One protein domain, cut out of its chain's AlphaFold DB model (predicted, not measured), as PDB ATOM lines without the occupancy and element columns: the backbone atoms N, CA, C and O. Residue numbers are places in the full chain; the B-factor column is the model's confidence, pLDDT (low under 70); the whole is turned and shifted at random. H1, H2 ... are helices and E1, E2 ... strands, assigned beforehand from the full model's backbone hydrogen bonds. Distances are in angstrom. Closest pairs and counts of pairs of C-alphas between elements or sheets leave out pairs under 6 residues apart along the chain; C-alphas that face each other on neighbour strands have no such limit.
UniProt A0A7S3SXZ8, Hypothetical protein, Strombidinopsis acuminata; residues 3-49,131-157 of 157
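AT A GLANCE: This is residues 3 to 49 and 131 to 157 of the 157 residues of the protein "Hypothetical protein" of Strombidinopsis acuminata (UniProt A0A7S3SXZ8). A small antiparallel sheet has the first part of the long helix H1, residues 28 to 35, over one face, while residues 36 to 47 of H1 stick out past it. H2 and H3 make an open corner of their own, set off from both the sheet and H1. The printed part has 74 residues, with three strands, then three helices, in the order E1 E2 E3 H1 H2 H3; the sheet runs E1 - E2 - E3, and the class is mixed, helices and strands. It is only just compact, close to loose, with a radius of gyration of the C-alphas of 13.6 A and spans of 35 by 31 by 26 A.

IN THESE COORDINATES: E1, residues 3 to 5, begins at C-alpha 3 (28.982, 35.884, -50.249). E2 is residues 8 to 12, 13.5 A long, and E3 residues 20 to 24, 12.9 A. H1, residues 28 to 47, is 28.1 A long. H2 is residues 131 to 140, 14.0 A, and H3 residues 143 to 155, 17.9 A, ending at C-alpha 155 (21.861, 48.931, -27.233).

HOW THE PARTS SIT: The strands form a meander, each the antiparallel neighbour of the one before. In the hairpin E1 and E2, N 3 and O 10 are within hydrogen-bond range at 2.8 A; in the hairpin E2 and E3, N 9 and O 23 at 2.9 A. H1 is on the sheet, making two layers, helix on one face; it runs along E2 at 12 degrees on the local plane, and the closest C-alphas of E2 and H1, Tyr 8 and Arg 31, are 7.4 A apart. H2 and H3 are close but not clearly touching, with the C-alphas of Ala 140 and Met 146 closest at 6.7 A, at a steep tilt of 69 degrees, only just short of about perpendicular. H1 is apart from H2 and H3. Every O i to N i+4 pair is within hydrogen-bond range in H1, H2 and H3.

THE WHOLE: Residues 50 to 130 are not printed, and C-alphas 49 and 131 are 17.5 A apart across the cut. No link printed whole is long. Mean pLDDT of the printed part is 74.6; residues under 70 include 14 to 19 and 45 to 49.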
ATOM      1  N   ASP A   3      29.651  35.217 -49.126       79.06
ATOM      2  CA  ASP A   3      28.982  35.884 -50.249       79.06
ATOM      3  C   ASP A   3      27.879  36.785 -49.687       79.06
ATOM      4  O   ASP A   3      26.966  36.307 -49.011       79.06
ATOM      5  N   CYS A   4      27.986  38.090 -49.918       80.12
ATOM      6  CA  CYS A   4      27.018  39.075 -49.442       80.12
ATOM      7  C   CYS A   4      26.118  39.504 -50.608       80.12
ATOM      8  O   CYS A   4      26.598  40.028 -51.611       80.12
ATOM      9  N   GLN A   5      24.809  39.312 -50.461       78.12
ATOM     10  CA  GLN A   5      23.774  39.737 -51.403       78.12
ATOM     11  C   GLN A   5      22.791  40.696 -50.718       78.12
ATOM     12  O   GLN A   5      22.767  40.835 -49.497       78.12
ATOM     13  N   LYS A   6      21.964  41.396 -51.502       81.56
ATOM     14  CA  LYS A   6      20.980  42.338 -50.953       81.56
ATOM     15  C   LYS A   6      20.055  41.613 -49.980       81.56
ATOM     16  O   LYS A   6      19.374  40.683 -50.400       81.56
ATOM     17  N   ASN A   7      20.026  42.045 -48.720       82.06
ATOM     18  CA  ASN A   7      19.280  41.406 -47.627       82.06
ATOM     19  C   ASN A   7      19.723  39.973 -47.264       82.06
ATOM     20  O   ASN A   7      19.059  39.333 -46.453       82.06
ATOM     21  N   TYR A   8      20.816  39.444 -47.823       83.12
ATOM     22  CA  TYR A   8      21.259  38.071 -47.564       83.12
ATOM     23  C   TYR A   8      22.771  37.981 -47.361       83.12
ATOM     24  O   TYR A   8      23.550  38.565 -48.101       83.12
ATOM     25  N   VAL A   9      23.208  37.180 -46.396       84.75
ATOM     26  CA  VAL A   9      24.627  36.855 -46.206       84.75
ATOM     27  C   VAL A   9      24.781  35.349 -46.195       84.75
ATOM     28  O   VAL A   9      24.235  34.669 -45.328       84.75
ATOM     29  N   PHE A  10      25.540  34.817 -47.145       85.25
ATOM     30  CA  PHE A  10      25.838  33.399 -47.243       85.25
ATOM     31  C   PHE A  10      27.253  33.116 -46.768       85.25
ATOM     32  O   PHE A  10      28.208  33.792 -47.148       85.25
ATOM     33  N   TYR A  11      27.419  32.062 -45.979       83.12
ATOM     34  CA  TYR A  11      28.740  31.595 -45.585       83.12
ATOM     35  C   TYR A  11      28.859  30.087 -45.745       83.12
ATOM     36  O   TYR A  11      27.919  29.311 -45.540       83.12
ATOM     37  N   LYS A  12      30.057  29.676 -46.157       76.56
ATOM     38  CA  LYS A  12      30.408  28.276 -46.355       76.56
ATOM     39  C   LYS A  12      31.184  27.765 -45.147       76.56
ATOM     40  O   LYS A  12      32.298  28.220 -44.895       76.56
ATOM     41  N   VAL A  13      30.599  26.799 -44.446       74.88
ATOM     42  CA  VAL A  13      31.271  26.012 -43.404       74.88
ATOM     43  C   VAL A  13      32.164  24.969 -44.088       74.88
ATOM     44  O   VAL A  13      31.780  24.418 -45.121       74.88
ATOM     45  N   GLU A  14      33.386  24.764 -43.588       64.31
ATOM     46  CA  GLU A  14      34.433  24.029 -44.323       64.31
ATOM     47  C   GLU A  14      34.312  22.490 -44.240       64.31
ATOM     48  O   GLU A  14      34.844  21.800 -45.105       64.31
ATOM     49  N   ASP A  15      33.530  21.952 -43.299       65.31
ATOM     50  CA  ASP A  15      33.298  20.506 -43.107       65.31
ATOM     51  C   ASP A  15      32.056  19.956 -43.874       65.31
ATOM     52  O   ASP A  15      31.187  20.716 -44.320       65.31
ATOM     53  N   PRO A  16      31.936  18.633 -44.138       53.09
ATOM     54  CA  PRO A  16      31.837  18.124 -45.509       53.09
ATOM     55  C   PRO A  16      30.407  17.869 -46.007       53.09
ATOM     56  O   PRO A  16      30.228  17.517 -47.172       53.09
ATOM     57  N   ALA A  17      29.370  18.100 -45.197       54.88
ATOM     58  CA  ALA A  17      27.973  18.040 -45.655       54.88
ATOM     59  C   ALA A  17      27.524  19.314 -46.408       54.88
ATOM     60  O   ALA A  17      26.354  19.427 -46.775       54.88
ATOM     61  N   LYS A  18      28.444  20.277 -46.611       61.00
ATOM     62  CA  LYS A  18      28.345  21.474 -47.475       61.00
ATOM     63  C   LYS A  18      26.968  22.149 -47.478       61.00
ATOM     64  O   LYS A  18      26.441  22.503 -48.531       61.00
ATOM     65  N   ARG A  19      26.388  22.373 -46.300       65.38
ATOM     66  CA  ARG A  19      25.211  23.236 -46.185       65.38
ATOM     67  C   ARG A  19      25.683  24.684 -46.251       65.38
ATOM     68  O   ARG A  19      26.330  25.169 -45.327       65.38
ATOM     69  N   ILE A  20      25.395  25.349 -47.368       80.62
ATOM     70  CA  ILE A  20      25.474  26.809 -47.460       80.62
ATOM     71  C   ILE A  20      24.416  27.344 -46.499       80.62
ATOM     72  O   ILE A  20      23.247  26.968 -46.602       80.62
ATOM     73  N   ARG A  21      24.826  28.168 -45.536       78.19
ATOM     74  CA  ARG A  21      23.900  28.827 -44.614       78.19
ATOM     75  C   ARG A  21      23.733  30.271 -45.055       78.19
ATOM     76  O   ARG A  21      24.722  30.920 -45.386       78.19
ATOM     77  N   GLY A  22      22.486  30.727 -45.091       83.81
ATOM     78  CA  GLY A  22      22.118  32.103 -45.400       83.81
ATOM     79  C   GLY A  22      21.508  32.768 -44.174       83.81
ATOM     80  O   GLY A  22      20.597  32.205 -43.571       83.81
ATOM     81  N   LEU A  23      22.007  33.942 -43.808       82.44
ATOM     82  CA  LEU A  23      21.304  34.880 -42.941       82.44
ATOM     83  C   LEU A  23      20.479  35.801 -43.831       82.44
ATOM     84  O   LEU A  23      20.985  36.281 -44.843       82.44
ATOM     85  N   TRP A  24      19.229  36.039 -43.448       87.25
ATOM     86  CA  TRP A  24      18.376  37.033 -44.083       87.25
ATOM     87  C   TRP A  24      18.195  38.221 -43.150       87.25
ATOM     88  O   TRP A  24      17.936  38.043 -41.960       87.25
ATOM     89  N   PHE A  25      18.309  39.413 -43.715       83.56
ATOM     90  CA  PHE A  25      18.078  40.677 -43.039       83.56
ATOM     91  C   PHE A  25      16.833  41.320 -43.622       83.56
ATOM     92  O   PHE A  25      16.610  41.284 -44.833       83.56
ATOM     93  N   HIS A  26      16.009  41.908 -42.764       78.25
ATOM     94  CA  HIS A  26      14.844  42.640 -43.242       78.25
ATOM     95  C   HIS A  26      15.264  43.936 -43.952       78.25
ATOM     96  O   HIS A  26      14.639  44.325 -44.939       78.25
ATOM     97  N   ASP A  27      16.354  44.549 -43.481       82.00
ATOM     98  CA  ASP A  27      16.918  45.787 -44.004       82.00
ATOM     99  C   ASP A  27      18.380  45.604 -44.458       82.00
ATOM    100  O   ASP A  27      19.178  44.914 -43.817       82.00
ATOM    101  N   ASP A  28      18.758  46.242 -45.568       81.88
ATOM    102  CA  ASP A  28      20.122  46.160 -46.109       81.88
ATOM    103  C   ASP A  28      21.122  46.974 -45.260       81.88
ATOM    104  O   ASP A  28      22.312  46.661 -45.255       81.88
ATOM    105  N   GLN A  29      20.650  47.953 -44.473       81.94
ATOM    106  CA  GLN A  29      21.457  48.684 -43.487       81.94
ATOM    107  C   GLN A  29      21.995  47.758 -42.396       81.94
ATOM    108  O   GLN A  29      23.158  47.873 -42.010       81.94
ATOM    109  N   GLU A  30      21.177  46.825 -41.897       80.12
ATOM    110  CA  GLU A  30      21.631  45.842 -40.904       80.12
ATOM    111  C   GLU A  30      22.713  44.940 -41.497       80.12
ATOM    112  O   GLU A  30      23.736  44.688 -40.855       80.12
ATOM    113  N   ARG A  31      22.536  44.533 -42.761       83.75
ATOM    114  CA  ARG A  31      23.542  43.763 -43.494       83.75
ATOM    115  C   ARG A  31      24.854  44.537 -43.624       83.75
ATOM    116  O   ARG A  31      25.903  43.965 -43.343       83.75
ATOM    117  N   GLN A  32      24.805  45.814 -44.007       82.19
ATOM    118  CA  GLN A  32      25.992  46.672 -44.129       82.19
ATOM    119  C   GLN A  32      26.738  46.824 -42.802       82.19
ATOM    120  O   GLN A  32      27.954  46.655 -42.755       82.19
ATOM    121  N   ARG A  33      26.021  47.059 -41.698       81.81
ATOM    122  CA  ARG A  33      26.637  47.190 -40.368       81.81
ATOM    123  C   ARG A  33      27.309  45.902 -39.905       81.81
ATOM    124  O   ARG A  33      28.374  45.942 -39.283       81.81
ATOM    125  N   ILE A  34      26.694  44.756 -40.194       81.38
ATOM    126  CA  ILE A  34      27.269  43.447 -39.871       81.38
ATOM    127  C   ILE A  34      28.489  43.166 -40.741       81.38
ATOM    128  O   ILE A  34      29.488  42.687 -40.216       81.38
ATOM    129  N   GLU A  35      28.446  43.505 -42.029       81.25
ATOM    130  CA  GLU A  35      29.586  43.400 -42.944       81.25
ATOM    131  C   GLU A  35      30.775  44.245 -42.461       81.25
ATOM    132  O   GLU A  35      31.884  43.724 -42.328       81.25
ATOM    133  N   GLU A  36      30.542  45.511 -42.103       83.12
ATOM    134  CA  GLU A  36      31.565  46.406 -41.549       83.12
ATOM    135  C   GLU A  36      32.144  45.876 -40.233       83.12
ATOM    136  O   GLU A  36      33.361  45.858 -40.045       83.12
ATOM    137  N   SER A  37      31.285  45.397 -39.332       78.19
ATOM    138  CA  SER A  37      31.712  44.854 -38.038       78.19
ATOM    139  C   SER A  37      32.515  43.560 -38.195       78.19
ATOM    140  O   SER A  37      33.530  43.376 -37.518       78.19
ATOM    141  N   LEU A  38      32.106  42.677 -39.113       78.75
ATOM    142  CA  LEU A  38      32.841  41.457 -39.453       78.75
ATOM    143  C   LEU A  38      34.210  41.786 -40.034       78.75
ATOM    144  O   LEU A  38      35.207  41.203 -39.611       78.75
ATOM    145  N   ASN A  39      34.264  42.731 -40.971       79.25
ATOM    146  CA  ASN A  39      35.507  43.120 -41.620       79.25
ATOM    147  C   ASN A  39      36.470  43.773 -40.619       79.25
ATOM    148  O   ASN A  39      37.629  43.378 -40.532       79.25
ATOM    149  N   LYS A  40      35.961  44.669 -39.765       80.00
ATOM    150  CA  LYS A  40      36.734  45.290 -38.682       80.00
ATOM    151  C   LYS A  40      37.282  44.260 -37.695       80.00
ATOM    152  O   LYS A  40      38.432  44.359 -37.283       80.00
ATOM    153  N   THR A  41      36.485  43.259 -37.329       75.44
ATOM    154  CA  THR A  41      36.920  42.194 -36.414       75.44
ATOM    155  C   THR A  41      37.978  41.302 -37.066       75.44
ATOM    156  O   THR A  41      38.984  40.981 -36.439       75.44
ATOM    157  N   LEU A  42      37.795  40.937 -38.340       72.81
ATOM    158  CA  LEU A  42      38.798  40.198 -39.113       72.81
ATOM    159  C   LEU A  42      40.112  40.974 -39.221       72.81
ATOM    160  O   LEU A  42      41.186  40.385 -39.113       72.81
ATOM    161  N   GLU A  43      40.030  42.286 -39.414       76.00
ATOM    162  CA  GLU A  43      41.186  43.168 -39.491       76.00
ATOM    163  C   GLU A  43      41.870  43.332 -38.128       76.00
ATOM    164  O   GLU A  43      43.089  43.220 -38.053       76.00
ATOM    165  N   GLU A  44      41.127  43.451 -37.026       71.50
ATOM    166  CA  GLU A  44      41.705  43.479 -35.676       71.50
ATOM    167  C   GLU A  44      42.449  42.177 -35.339       71.50
ATOM    168  O   GLU A  44      43.571  42.213 -34.827       71.50
ATOM    169  N   ILE A  45      41.867  41.022 -35.679       69.00
ATOM    170  CA  ILE A  45      42.512  39.712 -35.497       69.00
ATOM    171  C   ILE A  45      43.781  39.614 -36.353       69.00
ATOM    172  O   ILE A  45      44.771  39.015 -35.938       69.00
ATOM    173  N   ARG A  46      43.777  40.223 -37.540       65.81
ATOM    174  CA  ARG A  46      44.930  40.247 -38.442       65.81
ATOM    175  C   ARG A  46      46.024  41.223 -37.992       65.81
ATOM    176  O   ARG A  46      47.187  40.996 -38.317       65.81
ATOM    177  N   ILE A  47      45.664  42.286 -37.267       65.75
ATOM    178  CA  ILE A  47      46.554  43.387 -36.859       65.75
ATOM    179  C   ILE A  47      47.173  43.195 -35.469       65.75
ATOM    180  O   ILE A  47      48.137  43.888 -35.165       65.75
ATOM    181  N   LYS A  48      46.710  42.264 -34.626       49.25
ATOM    182  CA  LYS A  48      47.402  41.922 -33.367       49.25
ATOM    183  C   LYS A  48      48.415  40.777 -33.569       49.25
ATOM    184  O   LYS A  48      48.063  39.624 -33.315       49.25
ATOM    185  N   PRO A  49      49.685  41.028 -33.952       49.28
ATOM    186  CA  PRO A  49      50.760  40.147 -33.529       49.28
ATOM    187  C   PRO A  49      50.952  40.316 -32.008       49.28
ATOM    188  O   PRO A  49      50.710  41.401 -31.469       49.28
ATOM    189  N   SER A 131      41.846  25.109 -35.229       68.56
ATOM    190  CA  SER A 131      41.443  25.314 -33.824       68.56
ATOM    191  C   SER A 131      40.713  26.640 -33.612       68.56
ATOM    192  O   SER A 131      39.709  26.681 -32.908       68.56
ATOM    193  N   LEU A 132      41.154  27.706 -34.288       73.50
ATOM    194  CA  LEU A 132      40.495  29.006 -34.229       73.50
ATOM    195  C   LEU A 132      39.116  28.937 -34.885       73.50
ATOM    196  O   LEU A 132      38.142  29.438 -34.335       73.50
ATOM    197  N   ARG A 133      39.013  28.262 -36.032       68.81
ATOM    198  CA  ARG A 133      37.734  28.002 -36.693       68.81
ATOM    199  C   ARG A 133      36.803  27.174 -35.809       68.81
ATOM    200  O   ARG A 133      35.627  27.502 -35.720       68.81
ATOM    201  N   ALA A 134      37.306  26.128 -35.157       71.50
ATOM    202  CA  ALA A 134      36.512  25.304 -34.251       71.50
ATOM    203  C   ALA A 134      36.018  26.109 -33.040       71.50
ATOM    204  O   ALA A 134      34.840  26.032 -32.705       71.50
ATOM    205  N   ALA A 135      36.878  26.937 -32.441       71.81
ATOM    206  CA  ALA A 135      36.498  27.838 -31.356       71.81
ATOM    207  C   ALA A 135      35.463  28.879 -31.812       71.81
ATOM    208  O   ALA A 135      34.501  29.150 -31.102       71.81
ATOM    209  N   TRP A 136      35.607  29.415 -33.026       71.50
ATOM    210  CA  TRP A 136      34.656  30.372 -33.585       71.50
ATOM    211  C   TRP A 136      33.295  29.734 -33.880       71.50
ATOM    212  O   TRP A 136      32.267  30.352 -33.626       71.50
ATOM    213  N   HIS A 137      33.274  28.481 -34.342       76.00
ATOM    214  CA  HIS A 137      32.036  27.711 -34.475       76.00
ATOM    215  C   HIS A 137      31.400  27.411 -33.118       76.00
ATOM    216  O   HIS A 137      30.210  27.649 -32.960       76.00
ATOM    217  N   ALA A 138      32.188  26.995 -32.124       73.69
ATOM    218  CA  ALA A 138      31.689  26.740 -30.776       73.69
ATOM    219  C   ALA A 138      31.064  27.993 -30.136       73.69
ATOM    220  O   ALA A 138      30.043  27.890 -29.471       73.69
ATOM    221  N   MET A 139      31.638  29.176 -30.379       71.69
ATOM    222  CA  MET A 139      31.065  30.448 -29.926       71.69
ATOM    223  C   MET A 139      29.839  30.882 -30.741       71.69
ATOM    224  O   MET A 139      28.953  31.533 -30.205       71.69
ATOM    225  N   ALA A 140      29.780  30.565 -32.037       72.25
ATOM    226  CA  ALA A 140      28.638  30.904 -32.889       72.25
ATOM    227  C   ALA A 140      27.412  30.005 -32.643       72.25
ATOM    228  O   ALA A 140      26.292  30.433 -32.912       72.25
ATOM    229  N   ASP A 141      27.621  28.783 -32.146       75.00
ATOM    230  CA  ASP A 141      26.562  27.873 -31.695       75.00
ATOM    231  C   ASP A 141      26.145  28.133 -30.225       75.00
ATOM    232  O   ASP A 141      25.236  27.474 -29.720       75.00
ATOM    233  N   ASP A 142      26.774  29.095 -29.538       81.06
ATOM    234  CA  ASP A 142      26.389  29.536 -28.194       81.06
ATOM    235  C   ASP A 142      25.289  30.615 -28.283       81.06
ATOM    236  O   ASP A 142      25.522  31.775 -28.646       81.06
ATOM    237  N   ASP A 143      24.056  30.208 -27.966       69.81
ATOM    238  CA  ASP A 143      22.866  31.065 -27.968       69.81
ATOM    239  C   ASP A 143      22.985  32.264 -27.012       69.81
ATOM    240  O   ASP A 143      22.445  33.335 -27.307       69.81
ATOM    241  N   ASP A 144      23.688  32.132 -25.884       66.44
ATOM    242  CA  ASP A 144      23.879  33.223 -24.925       66.44
ATOM    243  C   ASP A 144      24.884  34.249 -25.456       66.44
ATOM    244  O   ASP A 144      24.650  35.459 -25.361       66.44
ATOM    245  N   PHE A 145      25.955  33.792 -26.111       74.69
ATOM    246  CA  PHE A 145      26.881  34.674 -26.819       74.69
ATOM    247  C   PHE A 145      26.186  35.426 -27.961       74.69
ATOM    248  O   PHE A 145      26.303  36.651 -28.064       74.69
ATOM    249  N   MET A 146      25.408  34.723 -28.788       80.69
ATOM    250  CA  MET A 146      24.659  35.333 -29.890       80.69
ATOM    251  C   MET A 146      23.618  36.334 -29.382       80.69
ATOM    252  O   MET A 146      23.504  37.436 -29.926       80.69
ATOM    253  N   ARG A 147      22.906  36.019 -28.294       78.25
ATOM    254  CA  ARG A 147      21.996  36.965 -27.632       78.25
ATOM    255  C   ARG A 147      22.727  38.171 -27.076       78.25
ATOM    256  O   ARG A 147      22.230  39.279 -27.227       78.25
ATOM    257  N   MET A 148      23.899  37.992 -26.474       79.69
ATOM    258  CA  MET A 148      24.705  39.098 -25.962       79.69
ATOM    259  C   MET A 148      25.177  40.023 -27.092       79.69
ATOM    260  O   MET A 148      25.107  41.243 -26.945       79.69
ATOM    261  N   ILE A 149      25.610  39.469 -28.228       78.31
ATOM    262  CA  ILE A 149      25.985  40.236 -29.426       78.31
ATOM    263  C   ILE A 149      24.777  41.014 -29.959       78.31
ATOM    264  O   ILE A 149      24.869  42.223 -30.164       78.31
ATOM    265  N   LEU A 150      23.633  40.348 -30.136       81.19
ATOM    266  CA  LEU A 150      22.400  40.979 -30.615       81.19
ATOM    267  C   LEU A 150      21.888  42.049 -29.641       81.19
ATOM    268  O   LEU A 150      21.450  43.115 -30.066       81.19
ATOM    269  N   GLN A 151      21.993  41.802 -28.336       76.81
ATOM    270  CA  GLN A 151      21.625  42.755 -27.293       76.81
ATOM    271  C   GLN A 151      22.548  43.974 -27.310       76.81
ATOM    272  O   GLN A 151      22.060  45.095 -27.227       76.81
ATOM    273  N   LYS A 152      23.863  43.783 -27.476       74.06
ATOM    274  CA  LYS A 152      24.808  44.896 -27.628       74.06
ATOM    275  C   LYS A 152      24.593  45.689 -28.914       74.06
ATOM    276  O   LYS A 152      24.740  46.903 -28.890       74.06
ATOM    277  N   LEU A 153      24.232  45.030 -30.014       71.19
ATOM    278  CA  LEU A 153      23.880  45.705 -31.266       71.19
ATOM    279  C   LEU A 153      22.602  46.536 -31.126       71.19
ATOM    280  O   LEU A 153      22.532  47.634 -31.668       71.19
ATOM    281  N   LYS A 154      21.623  46.034 -30.368       74.12
ATOM    282  CA  LYS A 154      20.381  46.749 -30.059       74.12
ATOM    283  C   LYS A 154      20.599  47.950 -29.133       74.12
ATOM    284  O   LYS A 154      19.910  48.946 -29.287       74.12
ATOM    285  N   ASP A 155      21.525  47.851 -28.180       73.00
ATOM    286  CA  ASP A 155      21.861  48.931 -27.233       73.00
ATOM    287  C   ASP A 155      22.722  50.038 -27.874       73.00
ATOM    288  O   ASP A 155      22.748  51.170 -27.408       73.00
ATOM    289  N   ALA A 156      23.427  49.716 -28.964       68.19
ATOM    290  CA  ALA A 156      24.243  50.660 -29.729       68.19
ATOM    291  C   ALA A 156      23.443  51.487 -30.767       68.19
ATOM    292  O   ALA A 156      24.054  52.184 -31.584       68.19
ATOM    293  N   GLN A 157      22.106  51.389 -30.761       41.62
ATOM    294  CA  GLN A 157      21.165  52.236 -31.512       41.62
ATOM    295  C   GLN A 157      20.559  53.310 -30.612       41.62
ATOM    296  O   GLN A 157      20.353  54.425 -31.141       41.62
TER     297      GLN A 157